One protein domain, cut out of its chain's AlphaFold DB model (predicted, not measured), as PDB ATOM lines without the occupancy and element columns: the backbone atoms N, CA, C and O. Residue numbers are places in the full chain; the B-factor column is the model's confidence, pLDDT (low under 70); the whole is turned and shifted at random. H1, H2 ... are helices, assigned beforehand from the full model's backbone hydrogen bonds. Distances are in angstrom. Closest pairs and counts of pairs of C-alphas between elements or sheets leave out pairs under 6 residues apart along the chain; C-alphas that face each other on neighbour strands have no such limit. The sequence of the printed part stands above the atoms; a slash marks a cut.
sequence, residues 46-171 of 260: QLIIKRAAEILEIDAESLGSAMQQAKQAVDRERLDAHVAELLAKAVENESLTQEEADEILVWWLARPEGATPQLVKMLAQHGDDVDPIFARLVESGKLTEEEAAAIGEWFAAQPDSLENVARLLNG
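Overview. This is residues 46 to 171 of the 260 residues of an uncharacterized protein of Chloroflexi bacterium (UniProt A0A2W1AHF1). One very long helix, H2, makes the longest axis, with the short H1 at a steep angle at its first end and H3 folding back along the other end as a helical hairpin. Beyond H3 the short helices H4, H5 and H6 form a loose cluster over to one side of H2's second half, and H7 lies crosswise close to H2 and H3. The printed part has 126 residues with seven named helices, H1 to H7 in order, and no named strand; its class is all helix. It is loose, with a radius of gyration of the C-alphas of 18.2 A, and spans 55 by 36 by 24 A.

Along the chain. Find C-alpha 46 at (-39.663, -10.378, -16.748), where H1, residues 46 to 55, begins. Next look for H2, residues 60 to 92, which runs 47.5 A from C-alpha 60 at (-39.904, -18.972, -16.960) to C-alpha 92 at (-62.751, 1.450, -53.305). H3, residues 98 to 109, covers 16.4 A, and H4, residues 117 to 126, covers 14.6 A. H5 holds residues 131 to 139 over 12.1 A, H6 holds residues 145 to 156 over 16.2 A, and H7, residues 162 to 169, ends at C-alpha 169 at (-49.488, 5.198, -47.020).

Arrangement. Begin at H1, which touches residues 60 to 64 of H2 alone, at a steep tilt of 64 degrees, opposite ways; the closest C-alphas, of Ala 53 and Ala 60, are 5.0 A apart. H2 and H3 form a hairpin, touching through residues 80 to 91 of H2 alone at a shallow tilt of 13 degrees, opposite ways, with the closest C-alphas, of Leu 87 and Ala 101, 5.5 A apart. H4 is apart from H3, and is close to H5 but not clearly touching it, the closest C-alphas, of Leu 123 and Ile 133, being 7.8 A apart. H4 and H6 are near each other. H5 and H6, a hairpin, only just touch, with 3 pairs of C-alphas within 8 A, the closest being those of Phe 134 and Ala 148 at 5.8 A. H7 is close to H3 but not clearly touching it, about perpendicular at 88 degrees; the closest C-alphas, of Ile 104 and Leu 162, are 6.6 A apart. In H1 to H7 every O i to N i+4 pair is within hydrogen-bond range.

Size, cuts and confidence. The two C-alphas farthest apart, of Glu 57 and Glu 94, are 55.4 A apart. The printed part has no cut, and no link is long. Look at the last residues for low confidence: residues 164 to 171 are under 70, while the mean pLDDT of the printed part is 87.4.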
ATOM      1  N   GLN A  46     -40.331  -9.171 -17.240       85.56
ATOM      2  CA  GLN A  46     -39.663 -10.378 -16.748       85.56
ATOM      3  C   GLN A  46     -40.180 -10.809 -15.374       85.56
ATOM      4  O   GLN A  46     -40.340 -12.002 -15.130       85.56
ATOM      5  N   LEU A  47     -40.505  -9.860 -14.491       89.25
ATOM      6  CA  LEU A  47     -41.130 -10.157 -13.202       89.25
ATOM      7  C   LEU A  47     -42.522 -10.775 -13.379       89.25
ATOM      8  O   LEU A  47     -42.849 -11.731 -12.678       89.25
ATOM      9  N   ILE A  48     -43.315 -10.277 -14.335       91.00
ATOM     10  CA  ILE A  48     -44.632 -10.843 -14.659       91.00
ATOM     11  C   ILE A  48     -44.488 -12.265 -15.208       91.00
ATOM     12  O   ILE A  48     -45.176 -13.157 -14.718       91.00
ATOM     13  N   ILE A  49     -43.578 -12.501 -16.162       90.81
ATOM     14  CA  ILE A  49     -43.328 -13.848 -16.706       90.81
ATOM     15  C   ILE A  49     -42.867 -14.787 -15.597       90.81
ATOM     16  O   ILE A  49     -43.430 -15.864 -15.449       90.81
ATOM     17  N   LYS A  50     -41.891 -14.378 -14.780       91.62
ATOM     18  CA  LYS A  50     -41.382 -15.197 -13.677       91.62
ATOM     19  C   LYS A  50     -42.486 -15.543 -12.683       91.62
ATOM     20  O   LYS A  50     -42.595 -16.694 -12.274       91.62
ATOM     21  N   ARG A  51     -43.328 -14.570 -12.320       93.94
ATOM     22  CA  ARG A  51     -44.437 -14.801 -11.391       93.94
ATOM     23  C   ARG A  51     -45.517 -15.696 -11.995       93.94
ATOM     24  O   ARG A  51     -46.045 -16.550 -11.294       93.94
ATOM     25  N   ALA A  52     -45.843 -15.516 -13.273       93.88
ATOM     26  CA  ALA A  52     -46.788 -16.370 -13.987       93.88
ATOM     27  C   ALA A  52     -46.255 -17.804 -14.127       93.88
ATOM     28  O   ALA A  52     -46.995 -18.747 -13.880       93.88
ATOM     29  N   ALA A  53     -44.972 -17.962 -14.450       93.81
ATOM     30  CA  ALA A  53     -44.299 -19.251 -14.544       93.81
ATOM     31  C   ALA A  53     -44.281 -19.983 -13.194       93.81
ATOM     32  O   ALA A  53     -44.604 -21.162 -13.140       93.81
ATOM     33  N   GLU A  54     -44.015 -19.263 -12.098       92.12
ATOM     34  CA  GLU A  54     -44.088 -19.797 -10.734       92.12
ATOM     35  C   GLU A  54     -45.510 -20.257 -10.368       92.12
ATOM     36  O   GLU A  54     -45.675 -21.348  -9.835       92.12
ATOM     37  N   ILE A  55     -46.545 -19.466 -10.684       95.88
ATOM     38  CA  ILE A  55     -47.955 -19.831 -10.436       95.88
ATOM     39  C   ILE A  55     -48.376 -21.054 -11.261       95.88
ATOM     40  O   ILE A  55     -49.189 -21.854 -10.804       95.88
ATOM     41  N   LEU A  56     -47.862 -21.169 -12.485       93.69
ATOM     42  CA  LEU A  56     -48.185 -22.245 -13.420       93.69
ATOM     43  C   LEU A  56     -47.261 -23.466 -13.277       93.69
ATOM     44  O   LEU A  56     -47.456 -24.435 -14.004       93.69
ATOM     45  N   GLU A  57     -46.278 -23.417 -12.371       94.19
ATOM     46  CA  GLU A  57     -45.243 -24.443 -12.171       94.19
ATOM     47  C   GLU A  57     -44.510 -24.844 -13.466       94.19
ATOM     48  O   GLU A  57     -44.170 -26.007 -13.690       94.19
ATOM     49  N   ILE A  58     -44.248 -23.867 -14.337       95.50
ATOM     50  CA  ILE A  58     -43.481 -24.043 -15.576       95.50
ATOM     51  C   ILE A  58     -42.193 -23.228 -15.540       95.50
ATOM     52  O   ILE A  58     -42.020 -22.314 -14.736       95.50
ATOM     53  N   ASP A  59     -41.280 -23.553 -16.448       94.62
ATOM     54  CA  ASP A  59     -40.054 -22.792 -16.620       94.62
ATOM     55  C   ASP A  59     -40.332 -21.384 -17.191       94.62
ATOM     56  O   ASP A  59     -41.126 -21.202 -18.121       94.62
ATOM     57  N   ALA A  60     -39.674 -20.373 -16.617       90.88
ATOM     58  CA  ALA A  60     -39.904 -18.972 -16.960       90.88
ATOM     59  C   ALA A  60     -39.358 -18.606 -18.346       90.88
ATOM     60  O   ALA A  60     -39.976 -17.799 -19.043       90.88
ATOM     61  N   GLU A  61     -38.243 -19.207 -18.769       91.38
ATOM     62  CA  GLU A  61     -37.685 -18.985 -20.108       91.38
ATOM     63  C   GLU A  61     -38.586 -19.602 -21.180       91.38
ATOM     64  O   GLU A  61     -38.872 -18.978 -22.206       91.38
ATOM     65  N   SER A  62     -39.114 -20.792 -20.898       92.25
ATOM     66  CA  SER A  62     -40.071 -21.500 -21.743       92.25
ATOM     67  C   SER A  62     -41.373 -20.710 -21.899       92.25
ATOM     68  O   SER A  62     -41.844 -20.522 -23.022       92.25
ATOM     69  N   LEU A  63     -41.931 -20.179 -20.800       94.00
ATOM     70  CA  LEU A  63     -43.113 -19.313 -20.858       94.00
ATOM     71  C   LEU A  63     -42.826 -18.021 -21.634       94.00
ATOM     72  O   LEU A  63     -43.621 -17.632 -22.488       94.00
ATOM     73  N   GLY A  64     -41.692 -17.369 -21.366       92.31
ATOM     74  CA  GLY A  64     -41.297 -16.141 -22.057       92.31
ATOM     75  C   GLY A  64     -41.166 -16.339 -23.567       92.31
ATOM     76  O   GLY A  64     -41.719 -15.556 -24.341       92.31
ATOM     77  N   SER A  65     -40.519 -17.428 -23.982       91.75
ATOM     78  CA  SER A  65     -40.347 -17.793 -25.392       91.75
ATOM     79  C   SER A  65     -41.686 -18.100 -26.066       91.75
ATOM     80  O   SER A  65     -41.966 -17.583 -27.148       91.75
ATOM     81  N   ALA A  66     -42.559 -18.871 -25.408       92.88
ATOM     82  CA  ALA A  66     -43.889 -19.185 -25.928       92.88
ATOM     83  C   ALA A  66     -44.765 -17.930 -26.068       92.88
ATOM     84  O   ALA A  66     -45.442 -17.748 -27.079       92.88
ATOM     85  N   MET A  67     -44.727 -17.024 -25.085       93.12
ATOM     86  CA  MET A  67     -45.440 -15.747 -25.156       93.12
ATOM     87  C   MET A  67     -44.895 -14.852 -26.271       93.12
ATOM     88  O   MET A  67     -45.675 -14.210 -26.975       93.12
ATOM     89  N   GLN A  68     -43.574 -14.817 -26.460       90.81
ATOM     90  CA  GLN A  68     -42.950 -14.074 -27.551       90.81
ATOM     91  C   GLN A  68     -43.372 -14.630 -28.915       90.81
ATOM     92  O   GLN A  68     -43.758 -13.855 -29.789       90.81
ATOM     93  N   GLN A  69     -43.377 -15.953 -29.075       89.75
ATOM     94  CA  GLN A  69     -43.836 -16.615 -30.295       89.75
ATOM     95  C   GLN A  69     -45.325 -16.349 -30.558       89.75
ATOM     96  O   GLN A  69     -45.703 -15.974 -31.667       89.75
ATOM     97  N   ALA A  70     -46.176 -16.467 -29.534       91.31
ATOM     98  CA  ALA A  70     -47.602 -16.166 -29.648       91.31
ATOM     99  C   ALA A  70     -47.839 -14.703 -30.041       91.31
ATOM    100  O   ALA A  70     -48.664 -14.412 -30.907       91.31
ATOM    101  N   LYS A  71     -47.077 -13.772 -29.453       88.56
ATOM    102  CA  LYS A  71     -47.127 -12.361 -29.828       88.56
ATOM    103  C   LYS A  71     -46.739 -12.153 -31.292       88.56
ATOM    104  O   LYS A  71     -47.448 -11.437 -31.991       88.56
ATOM    105  N   GLN A  72     -45.651 -12.767 -31.751       87.50
ATOM    106  CA  GLN A  72     -45.216 -12.670 -33.147       87.50
ATOM    107  C   GLN A  72     -46.281 -13.204 -34.112       87.50
ATOM    108  O   GLN A  72     -46.556 -12.556 -35.119       87.50
ATOM    109  N   ALA A  73     -46.924 -14.327 -33.784       87.06
ATOM    110  CA  ALA A  73     -48.002 -14.894 -34.590       87.06
ATOM    111  C   ALA A  73     -49.221 -13.957 -34.675       87.06
ATOM    112  O   ALA A  73     -49.712 -13.682 -35.768       87.06
ATOM    113  N   VAL A  74     -49.663 -13.403 -33.541       90.06
ATOM    114  CA  VAL A  74     -50.795 -12.461 -33.500       90.06
ATOM    115  C   VAL A  74     -50.468 -11.156 -34.224       90.06
ATOM    116  O   VAL A  74     -51.302 -10.632 -34.958       90.06
ATOM    117  N   ASP A  75     -49.269 -10.606 -34.028       87.69
ATOM    118  CA  ASP A  75     -48.844  -9.391 -34.725       87.69
ATOM    119  C   ASP A  75     -48.780  -9.632 -36.243       87.69
ATOM    120  O   ASP A  75     -49.212  -8.774 -37.011       87.69
ATOM    121  N   ARG A  76     -48.304 -10.808 -36.676       87.00
ATOM    122  CA  ARG A  76     -48.286 -11.223 -38.086       87.00
ATOM    123  C   ARG A  76     -49.689 -11.254 -38.684       87.00
ATOM    124  O   ARG A  76     -49.916 -10.584 -39.685       87.00
ATOM    125  N   GLU A  77     -50.624 -11.947 -38.042       90.00
ATOM    126  CA  GLU A  77     -52.015 -12.033 -38.499       90.00
ATOM    127  C   GLU A  77     -52.681 -10.650 -38.576       90.00
ATOM    128  O   GLU A  77     -53.325 -10.310 -39.569       90.00
ATOM    129  N   ARG A  78     -52.473  -9.808 -37.556       89.69
ATOM    130  CA  ARG A  78     -53.008  -8.439 -37.533       89.69
ATOM    131  C   ARG A  78     -52.481  -7.589 -38.678       89.69
ATOM    132  O   ARG A  78     -53.233  -6.799 -39.240       89.69
ATOM    133  N   LEU A  79     -51.198  -7.717 -38.997       87.88
ATOM    134  CA  LEU A  79     -50.590  -6.974 -40.094       87.88
ATOM    135  C   LEU A  79     -51.107  -7.448 -41.447       87.88
ATOM    136  O   LEU A  79     -51.402  -6.611 -42.292       87.88
ATOM    137  N   ASP A  80     -51.261  -8.757 -41.629       90.38
ATOM    138  CA  ASP A  80     -51.795  -9.328 -42.866       90.38
ATOM    139  C   ASP A  80     -53.231  -8.846 -43.107       90.38
ATOM    140  O   ASP A  80     -53.552  -8.355 -44.190       90.38
ATOM    141  N   ALA A  81     -54.066  -8.863 -42.062       92.19
ATOM    142  CA  ALA A  81     -55.414  -8.306 -42.115       92.19
ATOM    143  C   ALA A  81     -55.415  -6.795 -42.404       92.19
ATOM    144  O   ALA A  81     -56.223  -6.312 -43.196       92.19
ATOM    145  N   HIS A  82     -54.500  -6.039 -41.790       88.62
ATOM    146  CA  HIS A  82     -54.412  -4.598 -42.002       88.62
ATOM    147  C   HIS A  82     -53.997  -4.239 -43.433       88.62
ATOM    148  O   HIS A  82     -54.556  -3.316 -44.019       88.62
ATOM    149  N   VAL A  83     -53.045  -4.971 -44.019       88.62
ATOM    150  CA  VAL A  83     -52.645  -4.774 -45.420       88.62
ATOM    151  C   VAL A  83     -53.805  -5.096 -46.355       88.62
ATOM    152  O   VAL A  83     -54.098  -4.290 -47.233       88.62
ATOM    153  N   ALA A  84     -54.525  -6.197 -46.129       91.81
ATOM    154  CA  ALA A  84     -55.715  -6.520 -46.912       91.81
ATOM    155  C   ALA A  84     -56.782  -5.407 -46.838       91.81
ATOM    156  O   ALA A  84     -57.344  -5.018 -47.860       91.81
ATOM    157  N   GLU A  85     -57.014  -4.832 -45.653       92.25
ATOM    158  CA  GLU A  85     -57.942  -3.707 -45.474       92.25
ATOM    159  C   GLU A  85     -57.487  -2.447 -46.236       92.25
ATOM    160  O   GLU A  85     -58.303  -1.748 -46.838       92.25
ATOM    161  N   LEU A  86     -56.187  -2.142 -46.224       88.12
ATOM    162  CA  LEU A  86     -55.627  -1.003 -46.955       88.12
ATOM    163  C   LEU A  86     -55.760  -1.172 -48.469       88.12
ATOM    164  O   LEU A  86     -56.082  -0.206 -49.159       88.12
ATOM    165  N   LEU A  87     -55.540  -2.387 -48.968       91.44
ATOM    166  CA  LEU A  87     -55.710  -2.714 -50.380       91.44
ATOM    167  C   LEU A  87     -57.177  -2.602 -50.797       91.44
ATOM    168  O   LEU A  87     -57.466  -1.927 -51.780       91.44
ATOM    169  N   ALA A  88     -58.110  -3.133 -50.001       91.69
ATOM    170  CA  ALA A  88     -59.543  -2.981 -50.253       91.69
ATOM    171  C   ALA A  88     -59.959  -1.500 -50.330       91.69
ATOM    172  O   ALA A  88     -60.626  -1.088 -51.274       91.69
ATOM    173  N   LYS A  89     -59.478  -0.662 -49.402       89.81
ATOM    174  CA  LYS A  89     -59.717   0.792 -49.448       89.81
ATOM    175  C   LYS A  89     -59.085   1.463 -50.664       89.81
ATOM    176  O   LYS A  89     -59.619   2.451 -51.160       89.81
ATOM    177  N   ALA A  90     -57.930   0.995 -51.131       88.25
ATOM    178  CA  ALA A  90     -57.305   1.531 -52.336       88.25
ATOM    179  C   ALA A  90     -58.121   1.188 -53.593       88.25
ATOM    180  O   ALA A  90     -58.240   2.044 -54.469       88.25
ATOM    181  N   VAL A  91     -58.733  -0.001 -53.638       91.69
ATOM    182  CA  VAL A  91     -59.672  -0.406 -54.696       91.69
ATOM    183  C   VAL A  91     -60.950   0.431 -54.656       91.69
ATOM    184  O   VAL A  91     -61.357   0.978 -55.676       91.69
ATOM    185  N   GLU A  92     -61.551   0.612 -53.477       91.88
ATOM    186  CA  GLU A  92     -62.751   1.450 -53.305       91.88
ATOM    187  C   GLU A  92     -62.532   2.904 -53.743       91.88
ATOM    188  O   GLU A  92     -63.434   3.535 -54.289       91.88
ATOM    189  N   ASN A  93     -61.329   3.439 -53.520       89.50
ATOM    190  CA  ASN A  93     -60.951   4.792 -53.926       89.50
ATOM    191  C   ASN A  93     -60.400   4.861 -55.363       89.50
ATOM    192  O   ASN A  93     -59.760   5.857 -55.709       89.50
ATOM    193  N   GLU A  94     -60.580   3.804 -56.165       86.69
ATOM    194  CA  GLU A  94     -60.133   3.689 -57.564       86.69
ATOM    195  C   GLU A  94     -58.628   3.969 -57.761       86.69
ATOM    196  O   GLU A  94     -58.167   4.318 -58.847       86.69
ATOM    197  N   SER A  95     -57.841   3.840 -56.690       85.69
ATOM    198  CA  SER A  95     -56.388   4.051 -56.696       85.69
ATOM    199  C   SER A  95     -55.619   2.781 -57.066       85.69
ATOM    200  O   SER A  95     -54.440   2.860 -57.409       85.69
ATOM    201  N   LEU A  96     -56.287   1.631 -56.974       88.56
ATOM    202  CA  LEU A  96     -55.863   0.329 -57.471       88.56
ATOM    203  C   LEU A  96     -57.045  -0.369 -58.141       88.56
ATOM    204  O   LEU A  96     -58.198  -0.159 -57.768       88.56
ATOM    205  N   THR A  97     -56.751  -1.246 -59.090       91.88
ATOM    206  CA  THR A  97     -57.693  -2.268 -59.558       91.88
ATOM    207  C   THR A  97     -57.728  -3.457 -58.595       91.88
ATOM    208  O   THR A  97     -56.817  -3.647 -57.785       91.88
ATOM    209  N   GLN A  98     -58.786  -4.269 -58.676       93.00
ATOM    210  CA  GLN A  98     -58.902  -5.482 -57.862       93.00
ATOM    211  C   GLN A  98     -57.748  -6.451 -58.156       93.00
ATOM    212  O   GLN A  98     -57.160  -7.004 -57.233       93.00
ATOM    213  N   GLU A  99     -57.380  -6.598 -59.429       92.94
ATOM    214  CA  GLU A  99     -56.286  -7.460 -59.866       92.94
ATOM    215  C   GLU A  99     -54.937  -7.025 -59.276       92.94
ATOM    216  O   GLU A  99     -54.182  -7.860 -58.782       92.94
ATOM    217  N   GLU A 100     -54.645  -5.721 -59.265       91.94
ATOM    218  CA  GLU A 100     -53.417  -5.189 -58.661       91.94
ATOM    219  C   GLU A 100     -53.387  -5.380 -57.139       91.94
ATOM    220  O   GLU A 100     -52.341  -5.687 -56.567       91.94
ATOM    221  N   ALA A 101     -54.528  -5.202 -56.467       92.25
ATOM    222  CA  ALA A 101     -54.642  -5.447 -55.033       92.25
ATOM    223  C   ALA A 101     -54.395  -6.923 -54.689       92.25
ATOM    224  O   ALA A 101     -53.666  -7.219 -53.739       92.25
ATOM    225  N   ASP A 102     -54.949  -7.841 -55.479       94.00
ATOM    226  CA  ASP A 102     -54.753  -9.277 -55.294       94.00
ATOM    227  C   ASP A 102     -53.290  -9.680 -55.538       94.00
ATOM    228  O   ASP A 102     -52.726 -10.451 -54.760       94.00
ATOM    229  N   GLU A 103     -52.635  -9.108 -56.553       93.94
ATOM    230  CA  GLU A 103     -51.210  -9.327 -56.823       93.94
ATOM    231  C   GLU A 103     -50.329  -8.885 -55.642       93.94
ATOM    232  O   GLU A 103     -49.471  -9.642 -55.176       93.94
ATOM    233  N   ILE A 104     -50.589  -7.693 -55.090       91.31
ATOM    234  CA  ILE A 104     -49.880  -7.188 -53.907       91.31
ATOM    235  C   ILE A 104     -50.123  -8.090 -52.697       91.31
ATOM    236  O   ILE A 104     -49.190  -8.368 -51.939       91.31
ATOM    237  N   LEU A 105     -51.358  -8.549 -52.489       92.75
ATOM    238  CA  LEU A 105     -51.689  -9.396 -51.349       92.75
ATOM    239  C   LEU A 105     -50.973 -10.749 -51.431       92.75
ATOM    240  O   LEU A 105     -50.408 -11.203 -50.435       92.75
ATOM    241  N   VAL A 106     -50.948 -11.371 -52.612       94.88
ATOM    242  CA  VAL A 106     -50.213 -12.622 -52.847       94.88
ATOM    243  C   VAL A 106     -48.729 -12.437 -52.545       94.88
ATOM    244  O   VAL A 106     -48.153 -13.228 -51.793       94.88
ATOM    245  N   TRP A 107     -48.122 -11.365 -53.059       94.00
ATOM    246  CA  TRP A 107     -46.734 -11.025 -52.761       94.00
ATOM    247  C   TRP A 107     -46.495 -10.822 -51.254       94.00
ATOM    248  O   TRP A 107     -45.552 -11.381 -50.692       94.00
ATOM    249  N   TRP A 108     -47.366 -10.085 -50.560       91.94
ATOM    250  CA  TRP A 108     -47.234  -9.806 -49.125       91.94
ATOM    251  C   TRP A 108     -47.313 -11.067 -48.252       91.94
ATOM    252  O   TRP A 108     -46.567 -11.225 -47.275       91.94
ATOM    253  N   LEU A 109     -48.225 -11.979 -48.592       91.56
ATOM    254  CA  LEU A 109     -48.416 -13.232 -47.862       91.56
ATOM    255  C   LEU A 109     -47.260 -14.214 -48.088       91.56
ATOM    256  O   LEU A 109     -46.949 -14.995 -47.188       91.56
ATOM    257  N   ALA A 110     -46.576 -14.126 -49.232       93.81
ATOM    258  CA  ALA A 110     -45.392 -14.921 -49.549       93.81
ATOM    259  C   ALA A 110     -44.110 -14.463 -48.823       93.81
ATOM    260  O   ALA A 110     -43.050 -15.058 -49.025       93.81
ATOM    261  N   ARG A 111     -44.173 -13.423 -47.977       92.81
ATOM    262  CA  ARG A 111     -42.975 -12.884 -47.321       92.81
ATOM    263  C   ARG A 111     -42.271 -13.918 -46.416       92.81
ATOM    264  O   ARG A 111     -42.945 -14.607 -45.632       92.81
ATOM    265  N   PRO A 112     -40.925 -13.968 -46.431       92.38
ATOM    266  CA  PRO A 112     -40.146 -14.789 -45.502       92.38
ATOM    267  C   PRO A 112     -40.371 -14.390 -44.035       92.38
ATOM    268  O   PRO A 112     -40.652 -13.232 -43.737       92.38
ATOM    269  N   GLU A 113     -40.202 -15.320 -43.087       85.88
ATOM    270  CA  GLU A 113     -40.419 -15.044 -41.651       85.88
ATOM    271  C   GLU A 113     -39.499 -13.946 -41.093       85.88
ATOM    272  O   GLU A 113     -39.925 -13.150 -40.255       85.88
ATOM    273  N   GLY A 114     -38.271 -13.843 -41.610       84.00
ATOM    274  CA  GLY A 114     -37.315 -12.794 -41.247       84.00
ATOM    275  C   GLY A 114     -37.679 -11.393 -41.761       84.00
ATOM    276  O   GLY A 114     -37.081 -10.407 -41.323       84.00
ATOM    277  N   ALA A 115     -38.675 -11.262 -42.651       87.25
ATOM    278  CA  ALA A 115     -39.157  -9.981 -43.172       87.25
ATOM    279  C   ALA A 115     -40.021  -9.249 -42.130       87.25
ATOM    280  O   ALA A 115     -41.238  -9.089 -42.265       87.25
ATOM    281  N   THR A 116     -39.381  -8.809 -41.046       85.38
ATOM    282  CA  THR A 116     -40.059  -8.071 -39.978       85.38
ATOM    283  C   THR A 116     -40.648  -6.756 -40.504       85.38
ATOM    284  O   THR A 116     -40.086  -6.144 -41.415       85.38
ATOM    285  N   PRO A 117     -41.736  -6.240 -39.910       80.50
ATOM    286  CA  PRO A 117     -42.369  -4.997 -40.367       80.50
ATOM    287  C   PRO A 117     -41.412  -3.798 -40.368       80.50
ATOM    288  O   PRO A 117     -41.475  -2.929 -41.237       80.50
ATOM    289  N   GLN A 118     -40.500  -3.752 -39.395       84.12
ATOM    290  CA  GLN A 118     -39.458  -2.735 -39.303       84.12
ATOM    291  C   GLN A 118     -38.461  -2.853 -40.457       84.12
ATOM    292  O   GLN A 118     -38.110  -1.831 -41.045       84.12
ATOM    293  N   LEU A 119     -38.041  -4.075 -40.799       87.06
ATOM    294  CA  LEU A 119     -37.160  -4.318 -41.936       87.06
ATOM    295  C   LEU A 119     -37.843  -3.930 -43.246       87.06
ATOM    296  O   LEU A 119     -37.282  -3.145 -43.999       87.06
ATOM    297  N   VAL A 120     -39.079  -4.374 -43.477       85.38
ATOM    298  CA  VAL A 120     -39.851  -4.015 -44.679       85.38
ATOM    299  C   VAL A 120     -39.960  -2.497 -44.833       85.38
ATOM    300  O   VAL A 120     -39.719  -1.955 -45.910       85.38
ATOM    301  N   LYS A 121     -40.235  -1.776 -43.737       83.50
ATOM    302  CA  LYS A 121     -40.253  -0.307 -43.738       83.50
ATOM    303  C   LYS A 121     -38.891   0.302 -44.085       83.50
ATOM    304  O   LYS A 121     -38.853   1.308 -44.787       83.50
ATOM    305  N   MET A 122     -37.791  -0.258 -43.580       85.50
ATOM    306  CA  MET A 122     -36.438   0.206 -43.907       85.50
ATOM    307  C   MET A 122     -36.104  -0.028 -45.383       85.50
ATOM    308  O   MET A 122     -35.621   0.893 -46.036       85.50
ATOM    309  N   LEU A 123     -36.413  -1.208 -45.923       86.31
ATOM    310  CA  LEU A 123     -36.197  -1.533 -47.337       86.31
ATOM    311  C   LEU A 123     -36.978  -0.563 -48.238       86.31
ATOM    312  O   LEU A 123     -36.404   0.073 -49.118       86.31
ATOM    313  N   ALA A 124     -38.253  -0.317 -47.922       82.94
ATOM    314  CA  ALA A 124     -39.088   0.640 -48.650       82.94
ATOM    315  C   ALA A 124     -38.554   2.090 -48.620       82.94
ATOM    316  O   ALA A 124     -38.848   2.872 -49.521       82.94
ATOM    317  N   GLN A 125     -37.777   2.476 -47.602       81.44
ATOM    318  CA  GLN A 125     -37.151   3.806 -47.521       81.44
ATOM    319  C   GLN A 125     -35.885   3.931 -48.372       81.44
ATOM    320  O   GLN A 125     -35.547   5.041 -48.784       81.44
ATOM    321  N   HIS A 126     -35.190   2.820 -48.612       79.00
ATOM    322  CA  HIS A 126     -33.931   2.780 -49.353       79.00
ATOM    323  C   HIS A 126     -34.102   2.396 -50.829       79.00
ATOM    324  O   HIS A 126     -33.202   2.647 -51.631       79.00
ATOM    325  N   GLY A 127     -35.271   1.883 -51.219       75.38
ATOM    326  CA  GLY A 127     -35.566   1.555 -52.611       75.38
ATOM    327  C   GLY A 127     -34.726   0.369 -53.073       75.38
ATOM    328  O   GLY A 127     -34.866  -0.709 -52.515       75.38
ATOM    329  N   ASP A 128     -33.872   0.567 -54.079       75.75
ATOM    330  CA  ASP A 128     -33.056  -0.513 -54.663       75.75
ATOM    331  C   ASP A 128     -31.734  -0.750 -53.938       75.75
ATOM    332  O   ASP A 128     -31.137  -1.812 -54.073       75.75
ATOM    333  N   ASP A 129     -31.263   0.232 -53.171       85.06
ATOM    334  CA  ASP A 129     -29.976   0.158 -52.476       85.06
ATOM    335  C   ASP A 129     -30.148  -0.480 -51.089       85.06
ATOM    336  O   ASP A 129     -29.988   0.156 -50.043       85.06
ATOM    337  N   VAL A 130     -30.577  -1.744 -51.093       86.25
ATOM    338  CA  VAL A 130     -30.888  -2.525 -49.881       86.25
ATOM    339  C   VAL A 130     -29.727  -3.398 -49.407       86.25
ATOM    340  O   VAL A 130     -29.683  -3.767 -48.231       86.25
ATOM    341  N   ASP A 131     -28.745  -3.661 -50.269       89.56
ATOM    342  CA  ASP A 131     -27.564  -4.474 -49.955       89.56
ATOM    343  C   ASP A 131     -26.794  -3.980 -48.717       89.56
ATOM    344  O   ASP A 131     -26.452  -4.806 -47.863       89.56
ATOM    345  N   PRO A 132     -26.574  -2.661 -48.510       91.88
ATOM    346  CA  PRO A 132     -25.900  -2.177 -47.303       91.88
ATOM    347  C   PRO A 132     -26.692  -2.459 -46.019       91.88
ATOM    348  O   PRO A 132     -26.109  -2.614 -44.942       91.88
ATOM    349  N   ILE A 133     -28.026  -2.525 -46.109       90.44
ATOM    350  CA  ILE A 133     -28.900  -2.835 -44.973       90.44
ATOM    351  C   ILE A 133     -28.755  -4.306 -44.610       90.44
ATOM    352  O   ILE A 133     -28.551  -4.623 -43.436       90.44
ATOM    353  N   PHE A 134     -28.833  -5.187 -45.607       94.12
ATOM    354  CA  PHE A 134     -28.662  -6.618 -45.403       94.12
ATOM    355  C   PHE A 134     -27.274  -6.938 -44.853       94.12
ATOM    356  O   PHE A 134     -27.190  -7.594 -43.818       94.12
ATOM    357  N   ALA A 135     -26.207  -6.382 -45.437       93.69
ATOM    358  CA  ALA A 135     -24.839  -6.567 -44.949       93.69
ATOM    359  C   ALA A 135     -24.699  -6.180 -43.467       93.69
ATOM    360  O   ALA A 135     -24.163  -6.945 -42.667       93.69
ATOM    361  N   ARG A 136     -25.264  -5.033 -43.066       93.38
ATOM    362  CA  ARG A 136     -25.253  -4.583 -41.667       93.38
ATOM    363  C   ARG A 136     -26.042  -5.511 -40.739       93.38
ATOM    364  O   ARG A 136     -25.650  -5.714 -39.590       93.38
ATOM    365  N   LEU A 137     -27.188  -6.023 -41.189       93.81
ATOM    366  CA  LEU A 137     -28.020  -6.916 -40.380       93.81
ATOM    367  C   LEU A 137     -27.367  -8.286 -40.204       93.81
ATOM    368  O   LEU A 137     -27.374  -8.793 -39.079       93.81
ATOM    369  N   VAL A 138     -26.738  -8.797 -41.262       95.75
ATOM    370  CA  VAL A 138     -25.931 -10.020 -41.244       95.75
ATOM    371  C   VAL A 138     -24.732  -9.874 -40.314       95.75
ATOM    372  O   VAL A 138     -24.559 -10.687 -39.411       95.75
ATOM    373  N   GLU A 139     -23.966  -8.787 -40.434       94.12
ATOM    374  CA  GLU A 139     -22.828  -8.512 -39.548       94.12
ATOM    375  C   GLU A 139     -23.255  -8.412 -38.074       94.12
ATOM    376  O   GLU A 139     -22.563  -8.889 -37.176       94.12
ATOM    377  N   SER A 140     -24.433  -7.839 -37.805       92.81
ATOM    378  CA  SER A 140     -24.981  -7.750 -36.447       92.81
ATOM    379  C   SER A 140     -25.605  -9.050 -35.918       92.81
ATOM    380  O   SER A 140     -26.095  -9.058 -34.787       92.81
ATOM    381  N   GLY A 141     -25.639 -10.120 -36.722       89.94
ATOM    382  CA  GLY A 141     -26.252 -11.406 -36.378       89.94
ATOM    383  C   GLY A 141     -27.776 -11.366 -36.236       89.94
ATOM    384  O   GLY A 141     -28.364 -12.270 -35.650       89.94
ATOM    385  N   LYS A 142     -28.429 -10.309 -36.733       89.44
ATOM    386  CA  LYS A 142     -29.897 -10.161 -36.715       89.44
ATOM    387  C   LYS A 142     -30.580 -10.878 -37.872       89.44
ATOM    388  O   LYS A 142     -31.799 -11.005 -37.860       89.44
ATOM    389  N   LEU A 143     -29.796 -11.253 -38.875       92.25
ATOM    390  CA  LEU A 143     -30.228 -11.948 -40.069       92.25
ATOM    391  C   LEU A 143     -29.094 -12.875 -40.504       92.25
ATOM    392  O   LEU A 143     -27.925 -12.527 -40.358       92.25
ATOM    393  N   THR A 144     -29.419 -14.042 -41.024       93.88
ATOM    394  CA  THR A 144     -28.451 -14.910 -41.701       93.88
ATOM    395  C   THR A 144     -28.290 -14.492 -43.164       93.88
ATOM    396  O   THR A 144     -29.137 -13.784 -43.711       93.88
ATOM    397  N   GLU A 145     -27.207 -14.921 -43.821       92.38
ATOM    398  CA  GLU A 145     -27.027 -14.680 -45.263       92.38
ATOM    399  C   GLU A 145     -28.170 -15.291 -46.089       92.38
ATOM    400  O   GLU A 145     -28.649 -14.674 -47.038       92.38
ATOM    401  N   GLU A 146     -28.653 -16.469 -45.690       93.38
ATOM    402  CA  GLU A 146     -29.769 -17.156 -46.347       93.38
ATOM    403  C   GLU A 146     -31.079 -16.371 -46.205       93.38
ATOM    404  O   GLU A 146     -31.796 -16.168 -47.186       93.38
ATOM    405  N   GLU A 147     -31.380 -15.866 -45.006       93.12
ATOM    406  CA  GLU A 147     -32.557 -15.024 -44.782       93.12
ATOM    407  C   GLU A 147     -32.451 -13.691 -45.531       93.12
ATOM    408  O   GLU A 147     -33.440 -13.229 -46.095       93.12
ATOM    409  N   ALA A 148     -31.265 -13.079 -45.568       93.94
ATOM    410  CA  ALA A 148     -31.027 -11.859 -46.333       93.94
ATOM    411  C   ALA A 148     -31.303 -12.067 -47.824       93.94
ATOM    412  O   ALA A 148     -32.010 -11.262 -48.429       93.94
ATOM    413  N   ALA A 149     -30.808 -13.169 -48.393       93.75
ATOM    414  CA  ALA A 149     -31.053 -13.521 -49.785       93.75
ATOM    415  C   ALA A 149     -32.546 -13.759 -50.058       93.75
ATOM    416  O   ALA A 149     -33.096 -13.166 -50.983       93.75
ATOM    417  N   ALA A 150     -33.223 -14.549 -49.217       94.31
ATOM    418  CA  ALA A 150     -34.650 -14.832 -49.375       94.31
ATOM    419  C   ALA A 150     -35.514 -13.562 -49.288       94.31
ATOM    420  O   ALA A 150     -36.460 -13.388 -50.056       94.31
ATOM    421  N   ILE A 151     -35.194 -12.654 -48.360       93.44
ATOM    422  CA  ILE A 151     -35.912 -11.380 -48.216       93.44
ATOM    423  C   ILE A 151     -35.597 -10.450 -49.386       93.44
ATOM    424  O   ILE A 151     -36.504  -9.779 -49.869       93.44
ATOM    425  N   GLY A 152     -34.348 -10.413 -49.852       91.12
ATOM    426  CA  GLY A 152     -33.949  -9.634 -51.021       91.12
ATOM    427  C   GLY A 152     -34.682 -10.077 -52.286       91.12
ATOM    428  O   GLY A 152     -35.233  -9.237 -52.993       91.12
ATOM    429  N   GLU A 153     -34.767 -11.386 -52.530       92.50
ATOM    430  CA  GLU A 153     -35.501 -11.956 -53.665       92.50
ATOM    431  C   GLU A 153     -37.000 -11.644 -53.583       92.50
ATOM    432  O   GLU A 153     -37.583 -11.141 -54.544       92.50
ATOM    433  N   TRP A 154     -37.614 -11.858 -52.416       93.88
ATOM    434  CA  TRP A 154     -39.011 -11.492 -52.182       93.88
ATOM    435  C   TRP A 154     -39.259  -9.995 -52.412       93.88
ATOM    436  O   TRP A 154     -40.226  -9.626 -53.076       93.88
ATOM    437  N   PHE A 155     -38.391  -9.121 -51.899       90.81
ATOM    438  CA  PHE A 155     -38.542  -7.673 -52.035       90.81
ATOM    439  C   PHE A 155     -38.353  -7.204 -53.486       90.81
ATOM    440  O   PHE A 155     -39.086  -6.336 -53.954       90.81
ATOM    441  N   ALA A 156     -37.419  -7.812 -54.221       89.38
ATOM    442  CA  ALA A 156     -37.204  -7.540 -55.641       89.38
ATOM    443  C   ALA A 156     -38.380  -7.998 -56.523       89.38
ATOM    444  O   ALA A 156     -38.608  -7.415 -57.579       89.38
ATOM    445  N   ALA A 157     -39.136  -9.008 -56.084       90.88
ATOM    446  CA  ALA A 157     -40.332  -9.507 -56.760       90.88
ATOM    447  C   ALA A 157     -41.615  -8.715 -56.431       90.88
ATOM    448  O   ALA A 157     -42.712  -9.186 -56.737       90.88
ATOM    449  N   GLN A 158     -41.513  -7.547 -55.780       88.62
ATOM    450  CA  GLN A 158     -42.693  -6.730 -55.492       88.62
ATOM    451  C   GLN A 158     -43.363  -6.238 -56.789       88.62
ATOM    452  O   GLN A 158     -42.662  -5.857 -57.730       88.62
ATOM    453  N   PRO A 159     -44.703  -6.186 -56.843       86.94
ATOM    454  CA  PRO A 159     -45.409  -5.681 -58.013       86.94
ATOM    455  C   PRO A 159     -45.268  -4.156 -58.145       86.94
ATOM    456  O   PRO A 159     -45.273  -3.425 -57.151       86.94
ATOM    457  N   ASP A 160     -45.204  -3.657 -59.382       84.19
ATOM    458  CA  ASP A 160     -45.068  -2.219 -59.678       84.19
ATOM    459  C   ASP A 160     -46.251  -1.389 -59.133       84.19
ATOM    460  O   ASP A 160     -46.096  -0.227 -58.745       84.19
ATOM    461  N   SER A 161     -47.436  -2.002 -59.035       78.94
ATOM    462  CA  SER A 161     -48.651  -1.404 -58.468       78.94
ATOM    463  C   SER A 161     -48.507  -1.026 -56.985       78.94
ATOM    464  O   SER A 161     -49.242  -0.164 -56.488       78.94
ATOM    465  N   LEU A 162     -47.508  -1.570 -56.276       77.94
ATOM    466  CA  LEU A 162     -47.201  -1.214 -54.891       77.94
ATOM    467  C   LEU A 162     -46.837   0.277 -54.733       77.94
ATOM    468  O   LEU A 162     -47.115   0.865 -53.685       77.94
ATOM    469  N   GLU A 163     -46.274   0.930 -55.760       70.00
ATOM    470  CA  GLU A 163     -45.934   2.365 -55.708       70.00
ATOM    471  C   GLU A 163     -47.194   3.239 -55.526       70.00
ATOM    472  O   GLU A 163     -47.156   4.262 -54.830       70.00
ATOM    473  N   ASN A 164     -48.340   2.793 -56.052       64.31
ATOM    474  CA  ASN A 164     -49.628   3.467 -55.882       64.31
ATOM    475  C   ASN A 164     -50.124   3.377 -54.425       64.31
ATOM    476  O   ASN A 164     -50.615   4.367 -53.876       64.31
ATOM    477  N   VAL A 165     -49.892   2.246 -53.746       61.97
ATOM    478  CA  VAL A 165     -50.210   2.054 -52.315       61.97
ATOM    479  C   VAL A 165     -49.226   2.790 -51.413       61.97
ATOM    480  O   VAL A 165     -49.629   3.447 -50.452       61.97
ATOM    481  N   ALA A 166     -47.930   2.757 -51.728       63.19
ATOM    482  CA  ALA A 166     -46.912   3.497 -50.989       63.19
ATOM    483  C   ALA A 166     -47.190   5.009 -51.020       63.19
ATOM    484  O   ALA A 166     -46.999   5.704 -50.019       63.19
ATOM    485  N   ARG A 167     -47.715   5.529 -52.137       52.41
ATOM    486  CA  ARG A 167     -48.138   6.930 -52.262       52.41
ATOM    487  C   ARG A 167     -49.307   7.275 -51.328       52.41
ATOM    488  O   ARG A 167     -49.303   8.377 -50.768       52.41
ATOM    489  N   LEU A 168     -50.239   6.340 -51.115       40.28
ATOM    490  CA  LEU A 168     -51.350   6.463 -50.162       40.28
ATOM    491  C   LEU A 168     -50.875   6.370 -48.702       40.28
ATOM    492  O   LEU A 168     -51.253   7.202 -47.881       40.28
ATOM    493  N   LEU A 169     -49.994   5.417 -48.384       44.66
ATOM    494  CA  LEU A 169     -49.488   5.198 -47.020       44.66
ATOM    495  C   LEU A 169     -48.521   6.287 -46.542       44.66
ATOM    496  O   LEU A 169     -48.459   6.579 -45.349       44.66
ATOM    497  N   ASN A 170     -47.773   6.906 -47.458       48.88
ATOM    498  CA  ASN A 170     -46.732   7.886 -47.137       48.88
ATOM    499  C   ASN A 170     -47.147   9.344 -47.429       48.88
ATOM    500  O   ASN A 170     -46.296  10.237 -47.476       48.88
ATOM    501  N   GLY A 171     -48.443   9.605 -47.647       39.25
ATOM    502  CA  GLY A 171     -48.990  10.960 -47.776       39.25
ATOM    503  C   GLY A 171     -48.392  11.779 -48.927       39.25
ATOM    504  O   GLY A 171     -48.078  12.957 -48.749       39.25
TER     505      GLY A 171